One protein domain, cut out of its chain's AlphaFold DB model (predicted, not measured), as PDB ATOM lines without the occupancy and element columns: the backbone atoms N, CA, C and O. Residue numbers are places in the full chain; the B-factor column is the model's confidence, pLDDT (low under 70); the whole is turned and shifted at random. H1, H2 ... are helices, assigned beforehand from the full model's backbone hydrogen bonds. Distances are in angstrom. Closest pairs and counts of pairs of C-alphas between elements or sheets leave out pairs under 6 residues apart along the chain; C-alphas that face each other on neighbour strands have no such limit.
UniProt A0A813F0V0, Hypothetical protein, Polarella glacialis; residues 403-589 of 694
ATOM      1  N   LYS A 403     -34.279  16.324  27.281       47.28
ATOM      2  CA  LYS A 403     -35.563  15.601  27.130       47.28
ATOM      3  C   LYS A 403     -36.702  16.252  27.915       47.28
ATOM      4  O   LYS A 403     -37.850  16.186  27.483       47.28
ATOM      5  N   ALA A 404     -36.395  16.858  29.060       45.19
ATOM      6  CA  ALA A 404     -37.370  17.543  29.906       45.19
ATOM      7  C   ALA A 404     -37.771  18.935  29.371       45.19
ATOM      8  O   ALA A 404     -38.700  19.557  29.896       45.19
ATOM      9  N   ALA A 405     -37.099  19.430  28.327       46.53
ATOM     10  CA  ALA A 405     -37.360  20.738  27.750       46.53
ATOM     11  C   ALA A 405     -38.660  20.754  26.918       46.53
ATOM     12  O   ALA A 405     -38.902  19.925  26.036       46.53
ATOM     13  N   THR A 406     -39.524  21.733  27.192       52.78
ATOM     14  CA  THR A 406     -40.829  21.897  26.528       52.78
ATOM     15  C   THR A 406     -40.750  22.647  25.197       52.78
ATOM     16  O   THR A 406     -41.739  22.698  24.464       52.78
ATOM     17  N   ASP A 407     -39.596  23.221  24.854       76.69
ATOM     18  CA  ASP A 407     -39.417  23.979  23.625       76.69
ATOM     19  C   ASP A 407     -38.997  23.087  22.440       76.69
ATOM     20  O   ASP A 407     -38.197  22.156  22.552       76.69
ATOM     21  N   LYS A 408     -39.554  23.389  21.261       74.62
ATOM     22  CA  LYS A 408     -39.319  22.612  20.032       74.62
ATOM     23  C   LYS A 408     -37.852  22.623  19.584       74.62
ATOM     24  O   LYS A 408     -37.437  21.697  18.894       74.62
ATOM     25  N   ALA A 409     -37.082  23.654  19.944       70.00
ATOM     26  CA  ALA A 409     -35.676  23.762  19.566       70.00
ATOM     27  C   ALA A 409     -34.810  22.785  20.374       70.00
ATOM     28  O   ALA A 409     -34.020  22.051  19.784       70.00
ATOM     29  N   SER A 410     -35.011  22.698  21.690       69.69
ATOM     30  CA  SER A 410     -34.335  21.733  22.563       69.69
ATOM     31  C   SER A 410     -34.707  20.289  22.228       69.69
ATOM     32  O   SER A 410     -33.834  19.425  22.201       69.69
ATOM     33  N   GLN A 411     -35.969  20.021  21.868       72.81
ATOM     34  CA  GLN A 411     -36.394  18.692  21.400       72.81
ATOM     35  C   GLN A 411     -35.714  18.294  20.083       72.81
ATOM     36  O   GLN A 411     -35.285  17.149  19.921       72.81
ATOM     37  N   ALA A 412     -35.573  19.234  19.143       73.69
ATOM     38  CA  ALA A 412     -34.837  19.000  17.903       73.69
ATOM     39  C   ALA A 412     -33.333  18.810  18.157       73.69
ATOM     40  O   ALA A 412     -32.731  17.919  17.564       73.69
ATOM     41  N   ALA A 413     -32.741  19.576  19.079       71.94
ATOM     42  CA  ALA A 413     -31.344  19.415  19.485       71.94
ATOM     43  C   ALA A 413     -31.095  18.043  20.120       71.94
ATOM     44  O   ALA A 413     -30.147  17.359  19.747       71.94
ATOM     45  N   TRP A 414     -31.995  17.587  20.992       74.06
ATOM     46  CA  TRP A 414     -31.931  16.238  21.544       74.06
ATOM     47  C   TRP A 414     -32.071  15.166  20.460       74.06
ATOM     48  O   TRP A 414     -31.331  14.183  20.441       74.06
ATOM     49  N   THR A 415     -32.998  15.367  19.521       80.50
ATOM     50  CA  THR A 415     -33.187  14.439  18.401       80.50
ATOM     51  C   THR A 415     -31.912  14.329  17.565       80.50
ATOM     52  O   THR A 415     -31.544  13.222  17.173       80.50
ATOM     53  N   LEU A 416     -31.203  15.441  17.356       79.19
ATOM     54  CA  LEU A 416     -29.926  15.460  16.651       79.19
ATOM     55  C   LEU A 416     -28.831  14.693  17.408       79.19
ATOM     56  O   LEU A 416     -28.224  13.798  16.829       79.19
ATOM     57  N   VAL A 417     -28.650  14.955  18.707       76.25
ATOM     58  CA  VAL A 417     -27.681  14.223  19.549       76.25
ATOM     59  C   VAL A 417     -27.981  12.721  19.556       76.25
ATOM     60  O   VAL A 417     -27.089  11.885  19.423       76.25
ATOM     61  N   SER A 418     -29.262  12.348  19.634       75.94
ATOM     62  CA  SER A 418     -29.661  10.940  19.561       75.94
ATOM     63  C   SER A 418     -29.353  10.301  18.199       75.94
ATOM     64  O   SER A 418     -29.072   9.105  18.139       75.94
ATOM     65  N   ALA A 419     -29.381  11.076  17.109       76.69
ATOM     66  CA  ALA A 419     -29.019  10.593  15.781       76.69
ATOM     67  C   ALA A 419     -27.516  10.301  15.679       76.69
ATOM     68  O   ALA A 419     -27.141   9.266  15.129       76.69
ATOM     69  N   GLU A 420     -26.665  11.155  16.249       76.62
ATOM     70  CA  GLU A 420     -25.211  10.942  16.309       76.62
ATOM     71  C   GLU A 420     -24.866   9.674  17.104       76.62
ATOM     72  O   GLU A 420     -24.121   8.818  16.626       76.62
ATOM     73  N   ALA A 421     -25.498   9.483  18.267       73.75
ATOM     74  CA  ALA A 421     -25.319   8.277  19.075       73.75
ATOM     75  C   ALA A 421     -25.755   6.997  18.332       73.75
ATOM     76  O   ALA A 421     -25.109   5.953  18.430       73.75
ATOM     77  N   LEU A 422     -26.842   7.059  17.557       76.56
ATOM     78  CA  LEU A 422     -27.289   5.931  16.734       76.56
ATOM     79  C   LEU A 422     -26.332   5.630  15.582       76.56
ATOM     80  O   LEU A 422     -26.132   4.459  15.257       76.56
ATOM     81  N   LEU A 423     -25.722   6.655  14.984       75.94
ATOM     82  CA  LEU A 423     -24.703   6.465  13.955       75.94
ATOM     83  C   LEU A 423     -23.471   5.754  14.529       75.94
ATOM     84  O   LEU A 423     -23.002   4.792  13.925       75.94
ATOM     85  N   ALA A 424     -23.015   6.146  15.724       71.50
ATOM     86  CA  ALA A 424     -21.917   5.472  16.422       71.50
ATOM     87  C   ALA A 424     -22.221   3.984  16.696       71.50
ATOM     88  O   ALA A 424     -21.338   3.135  16.599       71.50
ATOM     89  N   LYS A 425     -23.494   3.648  16.948       77.94
ATOM     90  CA  LYS A 425     -23.986   2.268  17.124       77.94
ATOM     91  C   LYS A 425     -24.243   1.524  15.802       77.94
ATOM     92  O   LYS A 425     -24.684   0.378  15.820       77.94
ATOM     93  N   GLY A 426     -23.997   2.157  14.652       78.56
ATOM     94  CA  GLY A 426     -24.212   1.587  13.318       78.56
ATOM     95  C   GLY A 426     -25.675   1.562  12.848       78.56
ATOM     96  O   GLY A 426     -25.964   1.032  11.773       78.56
ATOM     97  N   ALA A 427     -26.609   2.151  13.601       84.75
ATOM     98  CA  ALA A 427     -28.035   2.219  13.273       84.75
ATOM     99  C   ALA A 427     -28.334   3.362  12.280       84.75
ATOM    100  O   ALA A 427     -29.072   4.308  12.565       84.75
ATOM    101  N   ALA A 428     -27.747   3.276  11.083       83.31
ATOM    102  CA  ALA A 428     -27.738   4.362  10.103       83.31
ATOM    103  C   ALA A 428     -29.138   4.791   9.621       83.31
ATOM    104  O   ALA A 428     -29.368   5.972   9.389       83.31
ATOM    105  N   ALA A 429     -30.090   3.865   9.469       86.31
ATOM    106  CA  ALA A 429     -31.439   4.203   9.001       86.31
ATOM    107  C   ALA A 429     -32.216   5.061  10.022       86.31
ATOM    108  O   ALA A 429     -32.797   6.082   9.657       86.31
ATOM    109  N   GLU A 430     -32.170   4.681  11.301       83.88
ATOM    110  CA  GLU A 430     -32.818   5.421  12.392       83.88
ATOM    111  C   GLU A 430     -32.122   6.763  12.657       83.88
ATOM    112  O   GLU A 430     -32.780   7.772  12.918       83.88
ATOM    113  N   SER A 431     -30.790   6.790  12.540       86.00
ATOM    114  CA  SER A 431     -30.004   8.023  12.605       86.00
ATOM    115  C   SER A 431     -30.409   9.005  11.498       86.00
ATOM    116  O   SER A 431     -30.696  10.169  11.782       86.00
ATOM    117  N   LEU A 432     -30.538   8.531  10.251       89.94
ATOM    118  CA  LEU A 432     -30.937   9.368   9.115       89.94
ATOM    119  C   LEU A 432     -32.325   9.984   9.314       89.94
ATOM    120  O   LEU A 432     -32.515  11.172   9.039       89.94
ATOM    121  N   GLU A 433     -33.289   9.195   9.797       90.38
ATOM    122  CA  GLU A 433     -34.649   9.664  10.077       90.38
ATOM    123  C   GLU A 433     -34.636  10.785  11.124       90.38
ATOM    124  O   GLU A 433     -35.200  11.862  10.901       90.38
ATOM    125  N   LYS A 434     -33.933  10.571  12.240       87.81
ATOM    126  CA  LYS A 434     -33.847  11.538  13.340       87.81
ATOM    127  C   LYS A 434     -33.090  12.805  12.953       87.81
ATOM    128  O   LYS A 434     -33.584  13.901  13.220       87.81
ATOM    129  N   ALA A 435     -31.950  12.686  12.276       88.38
ATOM    130  CA  ALA A 435     -31.188  13.838  11.798       88.38
ATOM    131  C   ALA A 435     -31.994  14.661  10.776       88.38
ATOM    132  O   ALA A 435     -32.043  15.890  10.857       88.38
ATOM    133  N   SER A 436     -32.713  13.993   9.865       90.56
ATOM    134  CA  SER A 436     -33.592  14.655   8.891       90.56
ATOM    135  C   SER A 436     -34.770  15.361   9.564       90.56
ATOM    136  O   SER A 436     -35.120  16.481   9.183       90.56
ATOM    137  N   HIS A 437     -35.363  14.739  10.588       89.38
ATOM    138  CA  HIS A 437     -36.424  15.346  11.384       89.38
ATOM    139  C   HIS A 437     -35.927  16.592  12.126       89.38
ATOM    140  O   HIS A 437     -36.535  17.657  12.006       89.38
ATOM    141  N   ALA A 438     -34.791  16.494  12.824       85.94
ATOM    142  CA  ALA A 438     -34.175  17.622  13.519       85.94
ATOM    143  C   ALA A 438     -33.876  18.778  12.553       85.94
ATOM    144  O   ALA A 438     -34.244  19.922  12.823       85.94
ATOM    145  N   ARG A 439     -33.314  18.478  11.371       89.19
ATOM    146  CA  ARG A 439     -33.062  19.475  10.322       89.19
ATOM    147  C   ARG A 439     -34.339  20.183   9.879       89.19
ATOM    148  O   ARG A 439     -34.348  21.406   9.766       89.19
ATOM    149  N   ALA A 440     -35.417  19.436   9.641       89.06
ATOM    150  CA  ALA A 440     -36.697  20.008   9.231       89.06
ATOM    151  C   ALA A 440     -37.272  20.949  10.303       89.06
ATOM    152  O   ALA A 440     -37.772  22.024   9.969       89.06
ATOM    153  N   VAL A 441     -37.156  20.584  11.583       85.38
ATOM    154  CA  VAL A 441     -37.591  21.438  12.697       85.38
ATOM    155  C   VAL A 441     -36.729  22.701  12.794       85.38
ATOM    156  O   VAL A 441     -37.280  23.796  12.889       85.38
ATOM    157  N   PHE A 442     -35.401  22.595  12.692       84.12
ATOM    158  CA  PHE A 442     -34.519  23.770  12.704       84.12
ATOM    159  C   PHE A 442     -34.766  24.711  11.525       84.12
ATOM    160  O   PHE A 442     -34.784  25.929  11.711       84.12
ATOM    161  N   SER A 443     -35.047  24.154  10.346       85.81
ATOM    162  CA  SER A 443     -35.429  24.915   9.155       85.81
ATOM    163  C   SER A 443     -36.730  25.701   9.370       85.81
ATOM    164  O   SER A 443     -36.786  26.897   9.088       85.81
ATOM    165  N   GLN A 444     -37.758  25.074   9.960       88.31
ATOM    166  CA  GLN A 444     -39.024  25.742  10.307       88.31
ATOM    167  C   GLN A 444     -38.858  26.849  11.355       88.31
ATOM    168  O   GLN A 444     -39.580  27.843  11.316       88.31
ATOM    169  N   LEU A 445     -37.924  26.678  12.293       83.00
ATOM    170  CA  LEU A 445     -37.623  27.664  13.333       83.00
ATOM    171  C   LEU A 445     -36.690  28.786  12.844       83.00
ATOM    172  O   LEU A 445     -36.455  29.737  13.585       83.00
ATOM    173  N   GLY A 446     -36.151  28.690  11.624       81.69
ATOM    174  CA  GLY A 446     -35.186  29.651  11.082       81.69
ATOM    175  C   GLY A 446     -33.802  29.590  11.740       81.69
ATOM    176  O   GLY A 446     -33.007  30.514  11.579       81.69
ATOM    177  N   LEU A 447     -33.489  28.516  12.472       79.56
ATOM    178  CA  LEU A 447     -32.223  28.342  13.186       79.56
ATOM    179  C   LEU A 447     -31.149  27.782  12.244       79.56
ATOM    180  O   LEU A 447     -30.863  26.586  12.257       79.56
ATOM    181  N   LYS A 448     -30.545  28.651  11.424       77.94
ATOM    182  CA  LYS A 448     -29.606  28.259  10.355       77.94
ATOM    183  C   LYS A 448     -28.368  27.497  10.829       77.94
ATOM    184  O   LYS A 448     -27.991  26.518  10.193       77.94
ATOM    185  N   MET A 449     -27.801  27.869  11.973       73.12
ATOM    186  CA  MET A 449     -26.653  27.163  12.562       73.12
ATOM    187  C   MET A 449     -27.005  25.721  12.952       73.12
ATOM    188  O   MET A 449     -26.270  24.782  12.658       73.12
ATOM    189  N   CYS A 450     -28.167  25.528  13.579       77.38
ATOM    190  CA  CYS A 450     -28.642  24.204  13.976       77.38
ATOM    191  C   CYS A 450     -29.093  23.374  12.764       77.38
ATOM    192  O   CYS A 450     -28.880  22.165  12.726       77.38
ATOM    193  N   GLU A 451     -29.679  24.019  11.750       80.50
ATOM    194  CA  GLU A 451     -30.012  23.391  10.469       80.50
ATOM    195  C   GLU A 451     -28.754  22.858   9.767       80.50
ATOM    196  O   GLU A 451     -28.765  21.724   9.286       80.50
ATOM    197  N   ALA A 452     -27.659  23.629   9.762       77.44
ATOM    198  CA  ALA A 452     -26.370  23.209   9.219       77.44
ATOM    199  C   ALA A 452     -25.750  22.040  10.006       77.44
ATOM    200  O   ALA A 452     -25.323  21.058   9.401       77.44
ATOM    201  N   ALA A 453     -25.778  22.089  11.343       78.94
ATOM    202  CA  ALA A 453     -25.323  20.981  12.187       78.94
ATOM    203  C   ALA A 453     -26.124  19.690  11.927       78.94
ATOM    204  O   ALA A 453     -25.556  18.613  11.780       78.94
ATOM    205  N   ALA A 454     -27.447  19.790  11.770       82.38
ATOM    206  CA  ALA A 454     -28.265  18.637  11.409       82.38
ATOM    207  C   ALA A 454     -27.986  18.131   9.985       82.38
ATOM    208  O   ALA A 454     -27.997  16.925   9.738       82.38
ATOM    209  N   ALA A 455     -27.703  19.032   9.041       85.56
ATOM    210  CA  ALA A 455     -27.310  18.663   7.686       85.56
ATOM    211  C   ALA A 455     -25.964  17.921   7.639       85.56
ATOM    212  O   ALA A 455     -25.816  17.011   6.825       85.56
ATOM    213  N   PHE A 456     -25.026  18.258   8.530       84.25
ATOM    214  CA  PHE A 456     -23.766  17.532   8.688       84.25
ATOM    215  C   PHE A 456     -24.000  16.072   9.055       84.25
ATOM    216  O   PHE A 456     -23.502  15.188   8.365       84.25
ATOM    217  N   VAL A 457     -24.808  15.820  10.090       84.12
ATOM    218  CA  VAL A 457     -25.118  14.453  10.531       84.12
ATOM    219  C   VAL A 457     -25.827  13.683   9.419       84.12
ATOM    220  O   VAL A 457     -25.471  12.544   9.148       84.12
ATOM    221  N   VAL A 458     -26.758  14.310   8.690       88.62
ATOM    222  CA  VAL A 458     -27.376  13.687   7.504       88.62
ATOM    223  C   VAL A 458     -26.324  13.289   6.461       88.62
ATOM    224  O   VAL A 458     -26.366  12.168   5.961       88.62
ATOM    225  N   ALA A 459     -25.379  14.175   6.132       85.88
ATOM    226  CA  ALA A 459     -24.317  13.866   5.176       85.88
ATOM    227  C   ALA A 459     -23.406  12.730   5.675       85.88
ATOM    228  O   ALA A 459     -23.064  11.843   4.897       85.88
ATOM    229  N   ASP A 460     -23.067  12.716   6.964       84.12
ATOM    230  CA  ASP A 460     -22.206  11.701   7.577       84.12
ATOM    231  C   ASP A 460     -22.867  10.313   7.591       84.12
ATOM    232  O   ASP A 460     -22.255   9.310   7.219       84.12
ATOM    233  N   VAL A 461     -24.168  10.253   7.889       87.50
ATOM    234  CA  VAL A 461     -24.959   9.017   7.802       87.50
ATOM    235  C   VAL A 461     -25.017   8.491   6.363       87.50
ATOM    236  O   VAL A 461     -24.901   7.284   6.138       87.50
ATOM    237  N   LEU A 462     -25.166   9.374   5.371       87.75
ATOM    238  CA  LEU A 462     -25.185   8.986   3.955       87.75
ATOM    239  C   LEU A 462     -23.813   8.482   3.480       87.75
ATOM    240  O   LEU A 462     -23.742   7.508   2.728       87.75
ATOM    241  N   LEU A 463     -22.721   9.079   3.968       84.44
ATOM    242  CA  LEU A 463     -21.364   8.571   3.743       84.44
ATOM    243  C   LEU A 463     -21.172   7.183   4.351       84.44
ATOM    244  O   LEU A 463     -20.611   6.304   3.694       84.44
ATOM    245  N   PHE A 464     -21.677   6.964   5.567       84.94
ATOM    246  CA  PHE A 464     -21.646   5.655   6.217       84.94
ATOM    247  C   PHE A 464     -22.406   4.595   5.401       84.94
ATOM    248  O   PHE A 464     -21.936   3.467   5.255       84.94
ATOM    249  N   GLN A 465     -23.533   4.970   4.789       86.81
ATOM    250  CA  GLN A 465     -24.302   4.112   3.875       86.81
ATOM    251  C   GLN A 465     -23.666   3.935   2.483       86.81
ATOM    252  O   GLN A 465     -24.213   3.201   1.662       86.81
ATOM    253  N   GLN A 466     -22.514   4.564   2.213       85.44
ATOM    254  CA  GLN A 466     -21.835   4.583   0.909       85.44
ATOM    255  C   GLN A 466     -22.646   5.258  -0.215       85.44
ATOM    256  O   GLN A 466     -22.337   5.088  -1.396       85.44
ATOM    257  N   ASP A 467     -23.650   6.075   0.123       86.25
ATOM    258  CA  ASP A 467     -24.396   6.874  -0.854       86.25
ATOM    259  C   ASP A 467     -23.710   8.231  -1.069       86.25
ATOM    260  O   ASP A 467     -24.103   9.275  -0.540       86.25
ATOM    261  N   GLY A 468     -22.635   8.211  -1.860       84.50
ATOM    262  CA  GLY A 468     -21.836   9.405  -2.137       84.50
ATOM    263  C   GLY A 468     -22.592  10.509  -2.890       84.50
ATOM    264  O   GLY A 468     -22.281  11.684  -2.706       84.50
ATOM    265  N   GLN A 469     -23.596  10.177  -3.712       86.12
ATOM    266  CA  GLN A 469     -24.356  11.187  -4.462       86.12
ATOM    267  C   GLN A 469     -25.330  11.941  -3.556       86.12
ATOM    268  O   GLN A 469     -25.364  13.175  -3.589       86.12
ATOM    269  N   ALA A 470     -26.085  11.221  -2.722       87.38
ATOM    270  CA  ALA A 470     -26.969  11.849  -1.750       87.38
ATOM    271  C   ALA A 470     -26.169  12.648  -0.708       87.38
ATOM    272  O   ALA A 470     -26.549  13.774  -0.377       87.38
ATOM    273  N   ALA A 471     -25.030  12.112  -0.249       87.88
ATOM    274  CA  ALA A 471     -24.134  12.809   0.670       87.88
ATOM    275  C   ALA A 471     -23.598  14.121   0.073       87.88
ATOM    276  O   ALA A 471     -23.610  15.149   0.748       87.88
ATOM    277  N   ALA A 472     -23.186  14.124  -1.201       88.19
ATOM    278  CA  ALA A 472     -22.686  15.326  -1.867       88.19
ATOM    279  C   ALA A 472     -23.779  16.396  -2.016       88.19
ATOM    280  O   ALA A 472     -23.529  17.574  -1.764       88.19
ATOM    281  N   ALA A 473     -25.006  15.996  -2.364       88.06
ATOM    282  CA  ALA A 473     -26.140  16.916  -2.441       88.06
ATOM    283  C   ALA A 473     -26.476  17.529  -1.069       88.06
ATOM    284  O   ALA A 473     -26.692  18.739  -0.964       88.06
ATOM    285  N   ALA A 474     -26.478  16.712  -0.010       86.31
ATOM    286  CA  ALA A 474     -26.712  17.173   1.356       86.31
ATOM    287  C   ALA A 474     -25.608  18.128   1.839       86.31
ATOM    288  O   ALA A 474     -25.918  19.195   2.369       86.31
ATOM    289  N   ALA A 475     -24.338  17.781   1.604       88.88
ATOM    290  CA  ALA A 475     -23.194  18.602   1.981       88.88
ATOM    291  C   ALA A 475     -23.155  19.929   1.206       88.88
ATOM    292  O   ALA A 475     -22.936  20.971   1.812       88.88
ATOM    293  N   SER A 476     -23.439  19.930  -0.102       88.81
ATOM    294  CA  SER A 476     -23.479  21.160  -0.912       88.81
ATOM    295  C   SER A 476     -24.541  22.143  -0.415       88.81
ATOM    296  O   SER A 476     -24.256  23.327  -0.262       88.81
ATOM    297  N   ALA A 477     -25.748  21.656  -0.108       84.06
ATOM    298  CA  ALA A 477     -26.801  22.498   0.461       84.06
ATOM    299  C   ALA A 477     -26.417  23.046   1.849       84.06
ATOM    300  O   ALA A 477     -26.759  24.176   2.195       84.06
ATOM    301  N   ALA A 478     -25.682  22.261   2.643       83.94
ATOM    302  CA  ALA A 478     -25.186  22.690   3.947       83.94
ATOM    303  C   ALA A 478     -24.087  23.760   3.835       83.94
ATOM    304  O   ALA A 478     -24.089  24.701   4.624       83.94
ATOM    305  N   VAL A 479     -23.192  23.672   2.840       87.88
ATOM    306  CA  VAL A 479     -22.185  24.716   2.561       87.88
ATOM    307  C   VAL A 479     -22.866  26.060   2.301       87.88
ATOM    308  O   VAL A 479     -22.490  27.057   2.914       87.88
ATOM    309  N   GLU A 480     -23.889  26.090   1.443       85.06
ATOM    310  CA  GLU A 480     -24.639  27.317   1.138       85.06
ATOM    311  C   GLU A 480     -25.307  27.904   2.391       85.06
ATOM    312  O   GLU A 480     -25.289  29.118   2.602       85.06
ATOM    313  N   ALA A 481     -25.851  27.045   3.261       79.31
ATOM    314  CA  ALA A 481     -26.446  27.466   4.525       79.31
ATOM    315  C   ALA A 481     -25.410  28.052   5.501       79.31
ATOM    316  O   ALA A 481     -25.672  29.098   6.096       79.31
ATOM    317  N   CYS A 482     -24.232  27.430   5.635       81.62
ATOM    318  CA  CYS A 482     -23.137  27.946   6.464       81.62
ATOM    319  C   CYS A 482     -22.610  29.287   5.940       81.62
ATOM    320  O   CYS A 482     -22.383  30.206   6.723       81.62
ATOM    321  N   GLN A 483     -22.477  29.430   4.617       84.50
ATOM    322  CA  GLN A 483     -22.061  30.682   3.982       84.50
ATOM    323  C   GLN A 483     -23.071  31.804   4.227       84.50
ATOM    324  O   GLN A 483     -22.679  32.915   4.576       84.50
ATOM    325  N   ALA A 484     -24.368  31.512   4.097       77.06
ATOM    326  CA  ALA A 484     -25.426  32.474   4.396       77.06
ATOM    327  C   ALA A 484     -25.473  32.863   5.884       77.06
ATOM    328  O   ALA A 484     -25.890  33.972   6.209       77.06
ATOM    329  N   ALA A 485     -25.053  31.965   6.780       74.69
ATOM    330  CA  ALA A 485     -24.986  32.206   8.219       74.69
ATOM    331  C   ALA A 485     -23.679  32.878   8.684       74.69
ATOM    332  O   ALA A 485     -23.586  33.248   9.851       74.69
ATOM    333  N   GLY A 486     -22.675  33.025   7.810       79.75
ATOM    334  CA  GLY A 486     -21.357  33.555   8.176       79.75
ATOM    335  C   GLY A 486     -20.498  32.603   9.019       79.75
ATOM    336  O   GLY A 486     -19.501  33.029   9.599       79.75
ATOM    337  N   ASP A 487     -20.848  31.316   9.094       80.00
ATOM    338  CA  ASP A 487     -20.106  30.325   9.878       80.00
ATOM    339  C   ASP A 487     -18.940  29.740   9.076       80.00
ATOM    340  O   ASP A 487     -19.077  28.741   8.366       80.00
ATOM    341  N   ALA A 488     -17.767  30.360   9.207       82.31
ATOM    342  CA  ALA A 488     -16.554  29.931   8.514       82.31
ATOM    343  C   ALA A 488     -16.080  28.524   8.934       82.31
ATOM    344  O   ALA A 488     -15.541  27.784   8.106       82.31
ATOM    345  N   LYS A 489     -16.288  28.131  10.201       81.31
ATOM    346  CA  LYS A 489     -15.884  26.807  10.701       81.31
ATOM    347  C   LYS A 489     -16.845  25.727  10.208       81.31
ATOM    348  O   LYS A 489     -16.405  24.685   9.724       81.31
ATOM    349  N   GLY A 490     -18.147  25.991  10.280       77.12
ATOM    350  CA  GLY A 490     -19.177  25.128   9.710       77.12
ATOM    351  C   GLY A 490     -19.021  24.968   8.199       77.12
ATOM    352  O   GLY A 490     -19.102  23.849   7.696       77.12
ATOM    353  N   GLU A 491     -18.723  26.050   7.471       86.50
ATOM    354  CA  GLU A 491     -18.420  26.012   6.034       86.50
ATOM    355  C   GLU A 491     -17.243  25.068   5.740       86.50
ATOM    356  O   GLU A 491     -17.357  24.191   4.879       86.50
ATOM    357  N   ALA A 492     -16.137  25.201   6.480       87.12
ATOM    358  CA  ALA A 492     -14.957  24.352   6.318       87.12
ATOM    359  C   ALA A 492     -15.278  22.864   6.537       87.12
ATOM    360  O   ALA A 492     -14.886  22.021   5.721       87.12
ATOM    361  N   SER A 493     -16.047  22.545   7.580       86.00
ATOM    362  CA  SER A 493     -16.501  21.183   7.879       86.00
ATOM    363  C   SER A 493     -17.430  20.618   6.801       86.00
ATOM    364  O   SER A 493     -17.296  19.450   6.431       86.00
ATOM    365  N   MET A 494     -18.342  21.426   6.243       88.19
ATOM    366  CA  MET A 494     -19.238  20.958   5.177       88.19
ATOM    367  C   MET A 494     -18.478  20.722   3.869       88.19
ATOM    368  O   MET A 494     -18.723  19.728   3.187       88.19
ATOM    369  N   LEU A 495     -17.509  21.584   3.537       91.69
ATOM    370  CA  LEU A 495     -16.626  21.391   2.383       91.69
ATOM    371  C   LEU A 495     -15.785  20.113   2.515       91.69
ATOM    372  O   LEU A 495     -15.569  19.415   1.522       91.69
ATOM    373  N   LEU A 496     -15.352  19.771   3.734       91.38
ATOM    374  CA  LEU A 496     -14.649  18.518   4.004       91.38
ATOM    375  C   LEU A 496     -15.547  17.299   3.754       91.38
ATOM    376  O   LEU A 496     -15.113  16.333   3.121       91.38
ATOM    377  N   GLN A 497     -16.804  17.346   4.202       89.19
ATOM    378  CA  GLN A 497     -17.761  16.265   3.946       89.19
ATOM    379  C   GLN A 497     -18.130  16.151   2.468       89.19
ATOM    380  O   GLN A 497     -18.212  15.045   1.938       89.19
ATOM    381  N   LEU A 498     -18.264  17.279   1.765       91.69
ATOM    382  CA  LEU A 498     -18.463  17.295   0.318       91.69
ATOM    383  C   LEU A 498     -17.297  16.613  -0.413       91.69
ATOM    384  O   LEU A 498     -17.517  15.792  -1.305       91.69
ATOM    385  N   ALA A 499     -16.055  16.893  -0.006       91.56
ATOM    386  CA  ALA A 499     -14.877  16.241  -0.568       91.56
ATOM    387  C   ALA A 499     -14.898  14.718  -0.355       91.56
ATOM    388  O   ALA A 499     -14.652  13.956  -1.292       91.56
ATOM    389  N   ARG A 500     -15.251  14.263   0.854       90.62
ATOM    390  CA  ARG A 500     -15.408  12.833   1.169       90.62
ATOM    391  C   ARG A 500     -16.516  12.185   0.339       90.62
ATOM    392  O   ARG A 500     -16.299  11.108  -0.204       90.62
ATOM    393  N   ALA A 501     -17.650  12.858   0.153       89.00
ATOM    394  CA  ALA A 501     -18.759  12.365  -0.663       89.00
ATOM    395  C   ALA A 501     -18.378  12.173  -2.137       89.00
ATOM    396  O   ALA A 501     -18.704  11.149  -2.753       89.00
ATOM    397  N   HIS A 502     -17.610  13.112  -2.693       87.38
ATOM    398  CA  HIS A 502     -17.055  12.963  -4.036       87.38
ATOM    399  C   HIS A 502     -16.075  11.786  -4.144       87.38
ATOM    400  O   HIS A 502     -16.105  11.075  -5.149       87.38
ATOM    401  N   LEU A 503     -15.270  11.513  -3.110       84.56
ATOM    402  CA  LEU A 503     -14.403  10.329  -3.083       84.56
ATOM    403  C   LEU A 503     -15.190   9.023  -2.977       84.56
ATOM    404  O   LEU A 503     -14.874   8.082  -3.696       84.56
ATOM    405  N   THR A 504     -16.231   8.967  -2.145       84.56
ATOM    406  CA  THR A 504     -17.081   7.773  -1.998       84.56
ATOM    407  C   THR A 504     -17.783   7.417  -3.306       84.56
ATOM    408  O   THR A 504     -17.850   6.251  -3.685       84.56
ATOM    409  N   SER A 505     -18.271   8.420  -4.043       77.06
ATOM    410  CA  SER A 505     -18.905   8.185  -5.345       77.06
ATOM    411  C   SER A 505     -17.915   7.816  -6.461       77.06
ATOM    412  O   SER A 505     -18.352   7.304  -7.491       77.06
ATOM    413  N   MET A 506     -16.605   8.064  -6.287       73.06
ATOM    414  CA  MET A 506     -15.542   7.862  -7.293       73.06
ATOM    415  C   MET A 506     -15.823   8.530  -8.658       73.06
ATOM    416  O   MET A 506     -15.191   8.193  -9.658       73.06
ATOM    417  N   GLN A 507     -16.775   9.467  -8.725       67.88
ATOM    418  CA  GLN A 507     -17.215  10.080  -9.983       67.88
ATOM    419  C   GLN A 507     -16.316  11.240 -10.406       67.88
ATOM    420  O   GLN A 507     -16.051  11.394 -11.596       67.88
ATOM    421  N   ASP A 508     -15.850  12.042  -9.444       76.88
ATOM    422  CA  ASP A 508     -15.067  13.247  -9.723       76.88
ATOM    423  C   ASP A 508     -13.988  13.503  -8.649       76.88
ATOM    424  O   ASP A 508     -14.219  14.222  -7.667       76.88
ATOM    425  N   PRO A 509     -12.783  12.928  -8.820       78.06
ATOM    426  CA  PRO A 509     -11.672  13.140  -7.896       78.06
ATOM    427  C   PRO A 509     -11.109  14.570  -7.949       78.06
ATOM    428  O   PRO A 509     -10.496  15.025  -6.981       78.06
ATOM    429  N   TYR A 510     -11.331  15.305  -9.041       81.62
ATOM    430  CA  TYR A 510     -10.885  16.691  -9.161       81.62
ATOM    431  C   TYR A 510     -11.757  17.621  -8.311       81.62
ATOM    432  O   TYR A 510     -11.231  18.428  -7.539       81.62
ATOM    433  N   SER A 511     -13.083  17.463  -8.372       82.62
ATOM    434  CA  SER A 511     -13.994  18.199  -7.486       82.62
ATOM    435  C   SER A 511     -13.782  17.840  -6.015       82.62
ATOM    436  O   SER A 511     -13.822  18.737  -5.171       82.62
ATOM    437  N   ALA A 512     -13.457  16.578  -5.704       86.44
ATOM    438  CA  ALA A 512     -13.062  16.178  -4.352       86.44
ATOM    439  C   ALA A 512     -11.823  16.943  -3.858       86.44
ATOM    440  O   ALA A 512     -11.849  17.535  -2.778       86.44
ATOM    441  N   ALA A 513     -10.756  16.985  -4.664       86.56
ATOM    442  CA  ALA A 513      -9.532  17.710  -4.326       86.56
ATOM    443  C   ALA A 513      -9.793  19.215  -4.155       86.56
ATOM    444  O   ALA A 513      -9.344  19.822  -3.184       86.56
ATOM    445  N   LYS A 514     -10.583  19.819  -5.052       88.06
ATOM    446  CA  LYS A 514     -10.959  21.235  -4.972       88.06
ATOM    447  C   LYS A 514     -11.732  21.555  -3.689       88.06
ATOM    448  O   LYS A 514     -11.431  22.557  -3.035       88.06
ATOM    449  N   ALA A 515     -12.711  20.727  -3.327       89.31
ATOM    450  CA  ALA A 515     -13.483  20.892  -2.097       89.31
ATOM    451  C   ALA A 515     -12.593  20.743  -0.850       89.31
ATOM    452  O   ALA A 515     -12.662  21.579   0.050       89.31
ATOM    453  N   ALA A 516     -11.683  19.763  -0.839       90.88
ATOM    454  CA  ALA A 516     -10.746  19.541   0.262       90.88
ATOM    455  C   ALA A 516      -9.744  20.698   0.435       90.88
ATOM    456  O   ALA A 516      -9.531  21.167   1.549       90.88
ATOM    457  N   ILE A 517      -9.179  21.225  -0.656       90.69
ATOM    458  CA  ILE A 517      -8.287  22.398  -0.607       90.69
ATOM    459  C   ILE A 517      -9.047  23.634  -0.116       90.69
ATOM    460  O   ILE A 517      -8.531  24.396   0.701       90.69
ATOM    461  N   SER A 518     -10.286  23.826  -0.575       89.75
ATOM    462  CA  SER A 518     -11.130  24.939  -0.122       89.75
ATOM    463  C   SER A 518     -11.427  24.833   1.378       89.75
ATOM    464  O   SER A 518     -11.324  25.829   2.088       89.75
ATOM    465  N   SER A 519     -11.716  23.623   1.869       91.81
ATOM    466  CA  SER A 519     -11.873  23.327   3.298       91.81
ATOM    467  C   SER A 519     -10.596  23.636   4.093       91.81
ATOM    468  O   SER A 519     -10.655  24.356   5.086       91.81
ATOM    469  N   CYS A 520      -9.430  23.193   3.609       91.81
ATOM    470  CA  CYS A 520      -8.125  23.457   4.224       91.81
ATOM    471  C   CYS A 520      -7.851  24.962   4.378       91.81
ATOM    472  O   CYS A 520      -7.513  25.426   5.465       91.81
ATOM    473  N   LEU A 521      -8.071  25.749   3.319       89.38
ATOM    474  CA  LEU A 521      -7.893  27.204   3.371       89.38
ATOM    475  C   LEU A 521      -8.826  27.870   4.392       89.38
ATOM    476  O   LEU A 521      -8.418  28.823   5.059       89.38
ATOM    477  N   ARG A 522     -10.059  27.368   4.536       88.12
ATOM    478  CA  ARG A 522     -11.020  27.883   5.518       88.12
ATOM    479  C   ARG A 522     -10.625  27.515   6.945       88.12
ATOM    480  O   ARG A 522     -10.572  28.411   7.782       88.12
ATOM    481  N   PHE A 523     -10.245  26.268   7.218       88.56
ATOM    482  CA  PHE A 523      -9.734  25.879   8.538       88.56
ATOM    483  C   PHE A 523      -8.496  26.678   8.945       88.56
ATOM    484  O   PHE A 523      -8.442  27.183  10.066       88.56
ATOM    485  N   ARG A 524      -7.572  26.915   8.006       90.75
ATOM    486  CA  ARG A 524      -6.405  27.774   8.234       90.75
ATOM    487  C   ARG A 524      -6.798  29.209   8.587       90.75
ATOM    488  O   ARG A 524      -6.194  29.803   9.471       90.75
ATOM    489  N   SER A 525      -7.816  29.765   7.927       88.62
ATOM    490  CA  SER A 525      -8.295  31.123   8.229       88.62
ATOM    491  C   SER A 525      -8.931  31.257   9.617       88.62
ATOM    492  O   SER A 525      -8.878  32.332  10.203       88.62
ATOM    493  N   VAL A 526      -9.491  30.165  10.149       87.12
ATOM    494  CA  VAL A 526     -10.106  30.101  11.485       87.12
ATOM    495  C   VAL A 526      -9.090  29.673  12.562       87.12
ATOM    496  O   VAL A 526      -9.386  29.746  13.750       87.12
ATOM    497  N   GLY A 527      -7.881  29.252  12.172       86.50
ATOM    498  CA  GLY A 527      -6.849  28.763  13.093       86.50
ATOM    499  C   GLY A 527      -7.092  27.341  13.616       86.50
ATOM    500  O   GLY A 527      -6.526  26.962  14.637       86.50
ATOM    501  N   ASP A 528      -7.926  26.544  12.940       84.31
ATOM    502  CA  ASP A 528      -8.209  25.157  13.328       84.31
ATOM    503  C   ASP A 528      -7.200  24.194  12.683       84.31
ATOM    504  O   ASP A 528      -7.381  23.717  11.559       84.31
ATOM    505  N   SER A 529      -6.117  23.907  13.410       83.75
ATOM    506  CA  SER A 529      -5.040  23.034  12.928       83.75
ATOM    507  C   SER A 529      -5.481  21.577  12.743       83.75
ATOM    508  O   SER A 529      -4.981  20.897  11.849       83.75
ATOM    509  N   GLN A 530      -6.444  21.088  13.533       82.38
ATOM    510  CA  GLN A 530      -6.946  19.717  13.411       82.38
ATOM    511  C   GLN A 530      -7.817  19.555  12.163       82.38
ATOM    512  O   GLN A 530      -7.660  18.581  11.417       82.38
ATOM    513  N   GLY A 531      -8.697  20.526  11.906       79.44
ATOM    514  CA  GLY A 531      -9.482  20.585  10.675       79.44
ATOM    515  C   GLY A 531      -8.597  20.712   9.433       79.44
ATOM    516  O   GLY A 531      -8.837  20.042   8.426       79.44
ATOM    517  N   GLU A 532      -7.522  21.503   9.518       89.25
ATOM    518  CA  GLU A 532      -6.546  21.655   8.436       89.25
ATOM    519  C   GLU A 532      -5.850  20.328   8.086       89.25
ATOM    520  O   GLU A 532      -5.795  19.964   6.908       89.25
ATOM    521  N   VAL A 533      -5.393  19.561   9.087       87.75
ATOM    522  CA  VAL A 533      -4.821  18.216   8.873       87.75
ATOM    523  C   VAL A 533      -5.818  17.304   8.158       87.75
ATOM    524  O   VAL A 533      -5.474  16.683   7.151       87.75
ATOM    525  N   ALA A 534      -7.060  17.240   8.648       86.88
ATOM    526  CA  ALA A 534      -8.090  16.372   8.079       86.88
ATOM    527  C   ALA A 534      -8.412  16.738   6.619       86.88
ATOM    528  O   ALA A 534      -8.610  15.858   5.777       86.88
ATOM    529  N   ALA A 535      -8.433  18.032   6.296       89.81
ATOM    530  CA  ALA A 535      -8.644  18.507   4.935       89.81
ATOM    531  C   ALA A 535      -7.459  18.198   4.009       89.81
ATOM    532  O   ALA A 535      -7.673  17.757   2.876       89.81
ATOM    533  N   LEU A 536      -6.217  18.364   4.480       91.88
ATOM    534  CA  LEU A 536      -5.017  18.012   3.714       91.88
ATOM    535  C   LEU A 536      -4.917  16.505   3.447       91.88
ATOM    536  O   LEU A 536      -4.514  16.106   2.355       91.88
ATOM    537  N   GLU A 537      -5.321  15.667   4.399       89.88
ATOM    538  CA  GLU A 537      -5.376  14.214   4.220       89.88
ATOM    539  C   GLU A 537      -6.363  13.822   3.108       89.88
ATOM    540  O   GLU A 537      -6.016  13.075   2.189       89.88
ATOM    541  N   VAL A 538      -7.586  14.367   3.147       89.56
ATOM    542  CA  VAL A 538      -8.603  14.117   2.113       89.56
ATOM    543  C   VAL A 538      -8.145  14.655   0.753       89.56
ATOM    544  O   VAL A 538      -8.325  13.976  -0.259       89.56
ATOM    545  N   ALA A 539      -7.492  15.822   0.715       91.00
ATOM    546  CA  ALA A 539      -6.905  16.366  -0.508       91.00
ATOM    547  C   ALA A 539      -5.820  15.435  -1.072       91.00
ATOM    548  O   ALA A 539      -5.833  15.126  -2.263       91.00
ATOM    549  N   ALA A 540      -4.919  14.931  -0.227       89.31
ATOM    550  CA  ALA A 540      -3.874  14.000  -0.639       89.31
ATOM    551  C   ALA A 540      -4.464  12.696  -1.205       89.31
ATOM    552  O   ALA A 540      -4.038  12.241  -2.268       89.31
ATOM    553  N   ARG A 541      -5.498  12.136  -0.561       88.62
ATOM    554  CA  ARG A 541      -6.241  10.965  -1.062       88.62
ATOM    555  C   ARG A 541      -6.937  11.234  -2.398       88.62
ATOM    556  O   ARG A 541      -6.944  10.359  -3.258       88.62
ATOM    557  N   ALA A 542      -7.495  12.427  -2.592       87.75
ATOM    558  CA  ALA A 542      -8.109  12.811  -3.860       87.75
ATOM    559  C   ALA A 542      -7.076  12.947  -4.985       87.75
ATOM    560  O   ALA A 542      -7.276  12.412  -6.077       87.75
ATOM    561  N   HIS A 543      -5.944  13.595  -4.709       86.75
ATOM    562  CA  HIS A 543      -4.844  13.721  -5.663       86.75
ATOM    563  C   HIS A 543      -4.221  12.368  -6.021       86.75
ATOM    564  O   HIS A 543      -3.869  12.170  -7.179       86.75
ATOM    565  N   LEU A 544      -4.165  11.395  -5.101       85.69
ATOM    566  CA  LEU A 544      -3.655  10.042  -5.392       85.69
ATOM    567  C   LEU A 544      -4.366   9.342  -6.561       85.69
ATOM    568  O   LEU A 544      -3.824   8.382  -7.110       85.69
ATOM    569  N   LEU A 545      -5.577   9.775  -6.918       84.12
ATOM    570  CA  LEU A 545      -6.345   9.187  -8.012       84.12
ATOM    571  C   LEU A 545      -5.914   9.691  -9.399       84.12
ATOM    572  O   LEU A 545      -6.235   9.033 -10.385       84.12
ATOM    573  N   TYR A 546      -5.213  10.828  -9.500       83.12
ATOM    574  CA  TYR A 546      -4.860  11.421 -10.801       83.12
ATOM    575  C   TYR A 546      -3.516  12.164 -10.860       83.12
ATOM    576  O   TYR A 546      -2.931  12.247 -11.936       83.12
ATOM    577  N   ASP A 547      -3.012  12.692  -9.744       84.75
ATOM    578  CA  ASP A 547      -1.744  13.423  -9.647       84.75
ATOM    579  C   ASP A 547      -0.983  13.025  -8.362       84.75
ATOM    580  O   ASP A 547      -1.166  13.625  -7.291       84.75
ATOM    581  N   PRO A 548      -0.112  12.004  -8.436       82.81
ATOM    582  CA  PRO A 548       0.602  11.514  -7.265       82.81
ATOM    583  C   PRO A 548       1.671  12.491  -6.748       82.81
ATOM    584  O   PRO A 548       2.060  12.392  -5.583       82.81
ATOM    585  N   GLU A 549       2.137  13.453  -7.557       86.44
ATOM    586  CA  GLU A 549       3.088  14.477  -7.103       86.44
ATOM    587  C   GLU A 549       2.402  15.498  -6.192       86.44
ATOM    588  O   GLU A 549       2.912  15.806  -5.108       86.44
ATOM    589  N   GLN A 550       1.210  15.963  -6.578       85.50
ATOM    590  CA  GLN A 550       0.386  16.814  -5.713       85.50
ATOM    591  C   GLN A 550      -0.057  16.073  -4.450       85.50
ATOM    592  O   GLN A 550      -0.013  16.646  -3.358       85.50
ATOM    593  N   ALA A 551      -0.385  14.781  -4.563       85.12
ATOM    594  CA  ALA A 551      -0.697  13.945  -3.409       85.12
ATOM    595  C   ALA A 551       0.471  13.868  -2.417       85.12
ATOM    596  O   ALA A 551       0.280  14.018  -1.210       85.12
ATOM    597  N   LEU A 552       1.698  13.685  -2.922       88.62
ATOM    598  CA  LEU A 552       2.901  13.655  -2.097       88.62
ATOM    599  C   LEU A 552       3.143  14.993  -1.389       88.62
ATOM    600  O   LEU A 552       3.573  14.998  -0.235       88.62
ATOM    601  N   LYS A 553       2.891  16.119  -2.066       90.81
ATOM    602  CA  LYS A 553       3.027  17.454  -1.473       90.81
ATOM    603  C   LYS A 553       2.026  17.656  -0.332       90.81
ATOM    604  O   LYS A 553       2.450  17.949   0.783       90.81
ATOM    605  N   ALA A 554       0.739  17.415  -0.587       88.56
ATOM    606  CA  ALA A 554      -0.317  17.556   0.415       88.56
ATOM    607  C   ALA A 554      -0.099  16.622   1.621       88.56
ATOM    608  O   ALA A 554      -0.224  17.053   2.764       88.56
ATOM    609  N   ALA A 555       0.321  15.371   1.391       89.12
ATOM    610  CA  ALA A 555       0.614  14.426   2.471       89.12
ATOM    611  C   ALA A 555       1.835  14.837   3.318       89.12
ATOM    612  O   ALA A 555       1.849  14.620   4.527       89.12
ATOM    613  N   LYS A 556       2.870  15.441   2.716       91.38
ATOM    614  CA  LYS A 556       4.020  15.973   3.471       91.38
ATOM    615  C   LYS A 556       3.628  17.160   4.344       91.38
ATOM    616  O   LYS A 556       4.064  17.225   5.488       91.38
ATOM    617  N   GLU A 557       2.816  18.068   3.807       91.81
ATOM    618  CA  GLU A 557       2.281  19.207   4.561       91.81
ATOM    619  C   GLU A 557       1.420  18.723   5.737       91.81
ATOM    620  O   GLU A 557       1.659  19.137   6.870       91.81
ATOM    621  N   ALA A 558       0.515  17.763   5.504       88.50
ATOM    622  CA  ALA A 558      -0.278  17.141   6.563       88.50
ATOM    623  C   ALA A 558       0.603  16.479   7.635       88.50
ATOM    624  O   ALA A 558       0.356  16.653   8.822       88.50
ATOM    625  N   SER A 559       1.659  15.760   7.232       87.62
ATOM    626  CA  SER A 559       2.565  15.078   8.166       87.62
ATOM    627  C   SER A 559       3.298  16.063   9.073       87.62
ATOM    628  O   SER A 559       3.368  15.832  10.276       87.62
ATOM    629  N   ALA A 560       3.817  17.159   8.513       88.44
ATOM    630  CA  ALA A 560       4.495  18.190   9.295       88.44
ATOM    631  C   ALA A 560       3.537  18.857  10.295       88.44
ATOM    632  O   ALA A 560       3.911  19.127  11.435       88.44
ATOM    633  N   LEU A 561       2.283  19.077   9.887       85.75
ATOM    634  CA  LEU A 561       1.262  19.640  10.761       85.75
ATOM    635  C   LEU A 561       0.857  18.651  11.871       85.75
ATOM    636  O   LEU A 561       0.735  19.060  13.025       85.75
ATOM    637  N   CYS A 562       0.749  17.350  11.575       81.94
ATOM    638  CA  CYS A 562       0.548  16.303  12.587       81.94
ATOM    639  C   CYS A 562       1.671  16.284  13.632       81.94
ATOM    640  O   CYS A 562       1.386  16.147  14.820       81.94
ATOM    641  N   ASP A 563       2.928  16.443  13.207       80.69
ATOM    642  CA  ASP A 563       4.082  16.474  14.114       80.69
ATOM    643  C   ASP A 563       4.017  17.670  15.074       80.69
ATOM    644  O   ASP A 563       4.320  17.527  16.253       80.69
ATOM    645  N   SER A 564       3.556  18.830  14.596       77.81
ATOM    646  CA  SER A 564       3.382  20.025  15.436       77.81
ATOM    647  C   SER A 564       2.155  19.987  16.356       77.81
ATOM    648  O   SER A 564       2.111  20.718  17.341       77.81
ATOM    649  N   THR A 565       1.153  19.160  16.043       73.94
ATOM    650  CA  THR A 565      -0.139  19.119  16.755       73.94
ATOM    651  C   THR A 565      -0.311  17.897  17.656       73.94
ATOM    652  O   THR A 565      -1.296  17.824  18.385       73.94
ATOM    653  N   GLY A 566       0.606  16.924  17.607       71.38
ATOM    654  CA  GLY A 566       0.516  15.688  18.391       71.38
ATOM    655  C   GLY A 566      -0.590  14.724  17.934       71.38
ATOM    656  O   GLY A 566      -0.982  13.836  18.683       71.38
ATOM    657  N   ASN A 567      -1.125  14.869  16.713       71.62
ATOM    658  CA  ASN A 567      -2.234  14.037  16.230       71.62
ATOM    659  C   ASN A 567      -1.743  12.703  15.632       71.62
ATOM    660  O   ASN A 567      -1.531  12.570  14.421       71.62
ATOM    661  N   PHE A 568      -1.581  11.688  16.484       66.19
ATOM    662  CA  PHE A 568      -1.058  10.375  16.087       66.19
ATOM    663  C   PHE A 568      -1.990   9.588  15.152       66.19
ATOM    664  O   PHE A 568      -1.510   8.902  14.246       66.19
ATOM    665  N   LYS A 569      -3.316   9.714  15.318       66.12
ATOM    666  CA  LYS A 569      -4.299   9.018  14.467       66.12
ATOM    667  C   LYS A 569      -4.209   9.503  13.021       66.12
ATOM    668  O   LYS A 569      -4.089   8.692  12.103       66.12
ATOM    669  N   ALA A 570      -4.189  10.821  12.822       68.19
ATOM    670  CA  ALA A 570      -4.030  11.403  11.493       68.19
ATOM    671  C   ALA A 570      -2.645  11.092  10.899       68.19
ATOM    672  O   ALA A 570      -2.529  10.802   9.710       68.19
ATOM    673  N   LYS A 571      -1.590  11.063  11.725       75.31
ATOM    674  CA  LYS A 571      -0.226  10.727  11.286       75.31
ATOM    675  C   LYS A 571      -0.130   9.343  10.633       75.31
ATOM    676  O   LYS A 571       0.544   9.209   9.612       75.31
ATOM    677  N   ALA A 572      -0.824   8.333  11.163       74.12
ATOM    678  CA  ALA A 572      -0.848   6.994  10.571       74.12
ATOM    679  C   ALA A 572      -1.508   6.980   9.176       74.12
ATOM    680  O   ALA A 572      -0.923   6.459   8.222       74.12
ATOM    681  N   SER A 573      -2.679   7.612   9.036       72.75
ATOM    682  CA  SER A 573      -3.386   7.713   7.746       72.75
ATOM    683  C   SER A 573      -2.580   8.504   6.704       72.75
ATOM    684  O   SER A 573      -2.407   8.092   5.547       72.75
ATOM    685  N   VAL A 574      -1.982   9.621   7.127       79.94
ATOM    686  CA  VAL A 574      -1.111  10.444   6.280       79.94
ATOM    687  C   VAL A 574       0.123   9.657   5.830       79.94
ATOM    688  O   VAL A 574       0.490   9.719   4.654       79.94
ATOM    689  N   ALA A 575       0.740   8.862   6.710       79.12
ATOM    690  CA  ALA A 575       1.887   8.024   6.363       79.12
ATOM    691  C   ALA A 575       1.540   6.975   5.291       79.12
ATOM    692  O   ALA A 575       2.326   6.764   4.362       79.12
ATOM    693  N   GLN A 576       0.352   6.367   5.366       80.81
ATOM    694  CA  GLN A 576      -0.133   5.433   4.347       80.81
ATOM    695  C   GLN A 576      -0.295   6.120   2.984       80.81
ATOM    696  O   GLN A 576       0.188   5.616   1.966       80.81
ATOM    697  N   THR A 577      -0.920   7.297   2.970       78.25
ATOM    698  CA  THR A 577      -1.121   8.109   1.759       78.25
ATOM    699  C   THR A 577       0.220   8.535   1.147       78.25
ATOM    700  O   THR A 577       0.426   8.448  -0.065       78.25
ATOM    701  N   LEU A 578       1.185   8.910   1.989       82.69
ATOM    702  CA  LEU A 578       2.535   9.302   1.593       82.69
ATOM    703  C   LEU A 578       3.332   8.128   0.999       82.69
ATOM    704  O   LEU A 578       4.031   8.298  -0.005       82.69
ATOM    705  N   ALA A 579       3.215   6.933   1.581       80.50
ATOM    706  CA  ALA A 579       3.814   5.716   1.040       80.50
ATOM    707  C   ALA A 579       3.203   5.341  -0.320       80.50
ATOM    708  O   ALA A 579       3.943   5.033  -1.258       80.50
ATOM    709  N   ALA A 580       1.876   5.433  -0.452       79.88
ATOM    710  CA  ALA A 580       1.173   5.179  -1.707       79.88
ATOM    711  C   ALA A 580       1.604   6.154  -2.816       79.88
ATOM    712  O   ALA A 580       1.933   5.713  -3.918       79.88
ATOM    713  N   ALA A 581       1.698   7.454  -2.511       81.00
ATOM    714  CA  ALA A 581       2.148   8.470  -3.465       81.00
ATOM    715  C   ALA A 581       3.579   8.190  -3.949       81.00
ATOM    716  O   ALA A 581       3.841   8.150  -5.152       81.00
ATOM    717  N   LYS A 582       4.507   7.908  -3.021       83.69
ATOM    718  CA  LYS A 582       5.896   7.545  -3.356       83.69
ATOM    719  C   LYS A 582       5.970   6.296  -4.234       83.69
ATOM    720  O   LYS A 582       6.743   6.272  -5.190       83.69
ATOM    721  N   ALA A 583       5.174   5.271  -3.928       79.12
ATOM    722  CA  ALA A 583       5.144   4.034  -4.700       79.12
ATOM    723  C   ALA A 583       4.625   4.258  -6.130       79.12
ATOM    724  O   ALA A 583       5.204   3.721  -7.079       79.12
ATOM    725  N   GLN A 584       3.579   5.073  -6.306       80.94
ATOM    726  CA  GLN A 584       3.058   5.421  -7.631       80.94
ATOM    727  C   GLN A 584       4.071   6.232  -8.448       80.94
ATOM    728  O   GLN A 584       4.319   5.885  -9.601       80.94
ATOM    729  N   ILE A 585       4.723   7.235  -7.845       82.38
ATOM    730  CA  ILE A 585       5.767   8.033  -8.512       82.38
ATOM    731  C   ILE A 585       6.934   7.142  -8.948       82.38
ATOM    732  O   ILE A 585       7.362   7.206 -10.098       82.38
ATOM    733  N   ALA A 586       7.423   6.266  -8.065       76.88
ATOM    734  CA  ALA A 586       8.496   5.334  -8.407       76.88
ATOM    735  C   ALA A 586       8.081   4.394  -9.553       76.88
ATOM    736  O   ALA A 586       8.853   4.153 -10.478       76.88
ATOM    737  N   THR A 587       6.840   3.897  -9.530       77.44
ATOM    738  CA  THR A 587       6.306   3.032 -10.593       77.44
ATOM    739  C   THR A 587       6.219   3.767 -11.931       77.44
ATOM    740  O   THR A 587       6.623   3.205 -12.947       77.44
ATOM    741  N   ALA A 588       5.753   5.019 -11.937       72.81
ATOM    742  CA  ALA A 588       5.689   5.855 -13.136       72.81
ATOM    743  C   ALA A 588       7.090   6.124 -13.713       72.81
ATOM    744  O   ALA A 588       7.327   5.876 -14.891       72.81
ATOM    745  N   GLN A 589       8.058   6.491 -12.868       71.62
ATOM    746  CA  GLN A 589       9.447   6.712 -13.287       71.62
ATOM    747  C   GLN A 589      10.090   5.451 -13.880       71.62
ATOM    748  O   GLN A 589      10.800   5.520 -14.885       71.62
TER     749      GLN A 589
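This is residues 403 to 589 of the 694 residues of the protein "Hypothetical protein" of Polarella glacialis (UniProt A0A813F0V0). Nine helices run back and forth as a zigzag of hairpins, stacked side by side into a rod-shaped solenoid. H1, H3, H5, H7 and H9 form one row in which each touches the next, while H2, H4, H6 and H8 form a second row whose members stay apart from one another. The printed part has 187 residues with nine named helices, H1 to H9 in order, and no named strand; the class is all helix. It is an up-and-down bundle, each helix running against the one before it. The whole is compact, with a radius of gyration of the C-alphas of 17.6 A, and spans 64 by 31 by 28 A.

Start with H1, residues 408 to 424, which forms a hairpin with H2, residues 428 to 444; they touch, closest at the C-alphas of Ala 419 and Ser 431, 4.2 A apart. Next look at H3, residues 448 to 464, which touches H1 and runs the same way at a shallow tilt of 21 degrees, closest at the C-alphas of Leu 416 and Ala 454, 6.4 A. H4, residues 468 to 485, touches H3, closest at the C-alphas of Ala 459 and Ala 471, 4.6 A, and is apart from H2. H5, residues 488 to 505, touches H3, closest at the C-alphas of Leu 463 and Ala 501, 6.4 A. H6, residues 509 to 526, touches H5, opposite ways at a shallow tilt of 18 degrees, with the C-alphas of Ala 499 and Ala 512 closest at 4.2 A. H7, residues 529 to 543, touches H5, closest at the C-alphas of Leu 496 and Ala 535, 6.1 A. H8, residues 548 to 565, touches H7, closest at the C-alphas of Ala 540 and Ala 551, 4.2 A. H9, residues 568 to 589, touches H7 with residues 570 to 577 alone, closest at the C-alphas of Glu 537 and Val 574, 6.1 A. In H1 to H8 every O i to N i+4 pair is within hydrogen-bond range; in H9 17 of 18 are.

Find C-alpha 408 at (-39.319, 22.612, 20.032); from there H1 runs 24.7 A to C-alpha 424. H5 is 25.9 A long and begins at C-alpha 488, (-16.554, 29.931, 8.514). H9, the longest at 31.4 A, ends at C-alpha 589, (9.447, 6.712, -13.287). H2, H3, H4, H6 and H8 measure 24.2, 24.3, 25.2, 25.8 and 25.2 A, and H7 20.8 A.

The two C-alphas farthest apart are those of Thr 406 and Gln 589, 65.9 A. The printed part has no cut, and the eight links between the helices are tight. The model's mean pLDDT over the printed part is 82.4; look for values under 70 at residues 403 to 406, 410, 507 and 568 to 570.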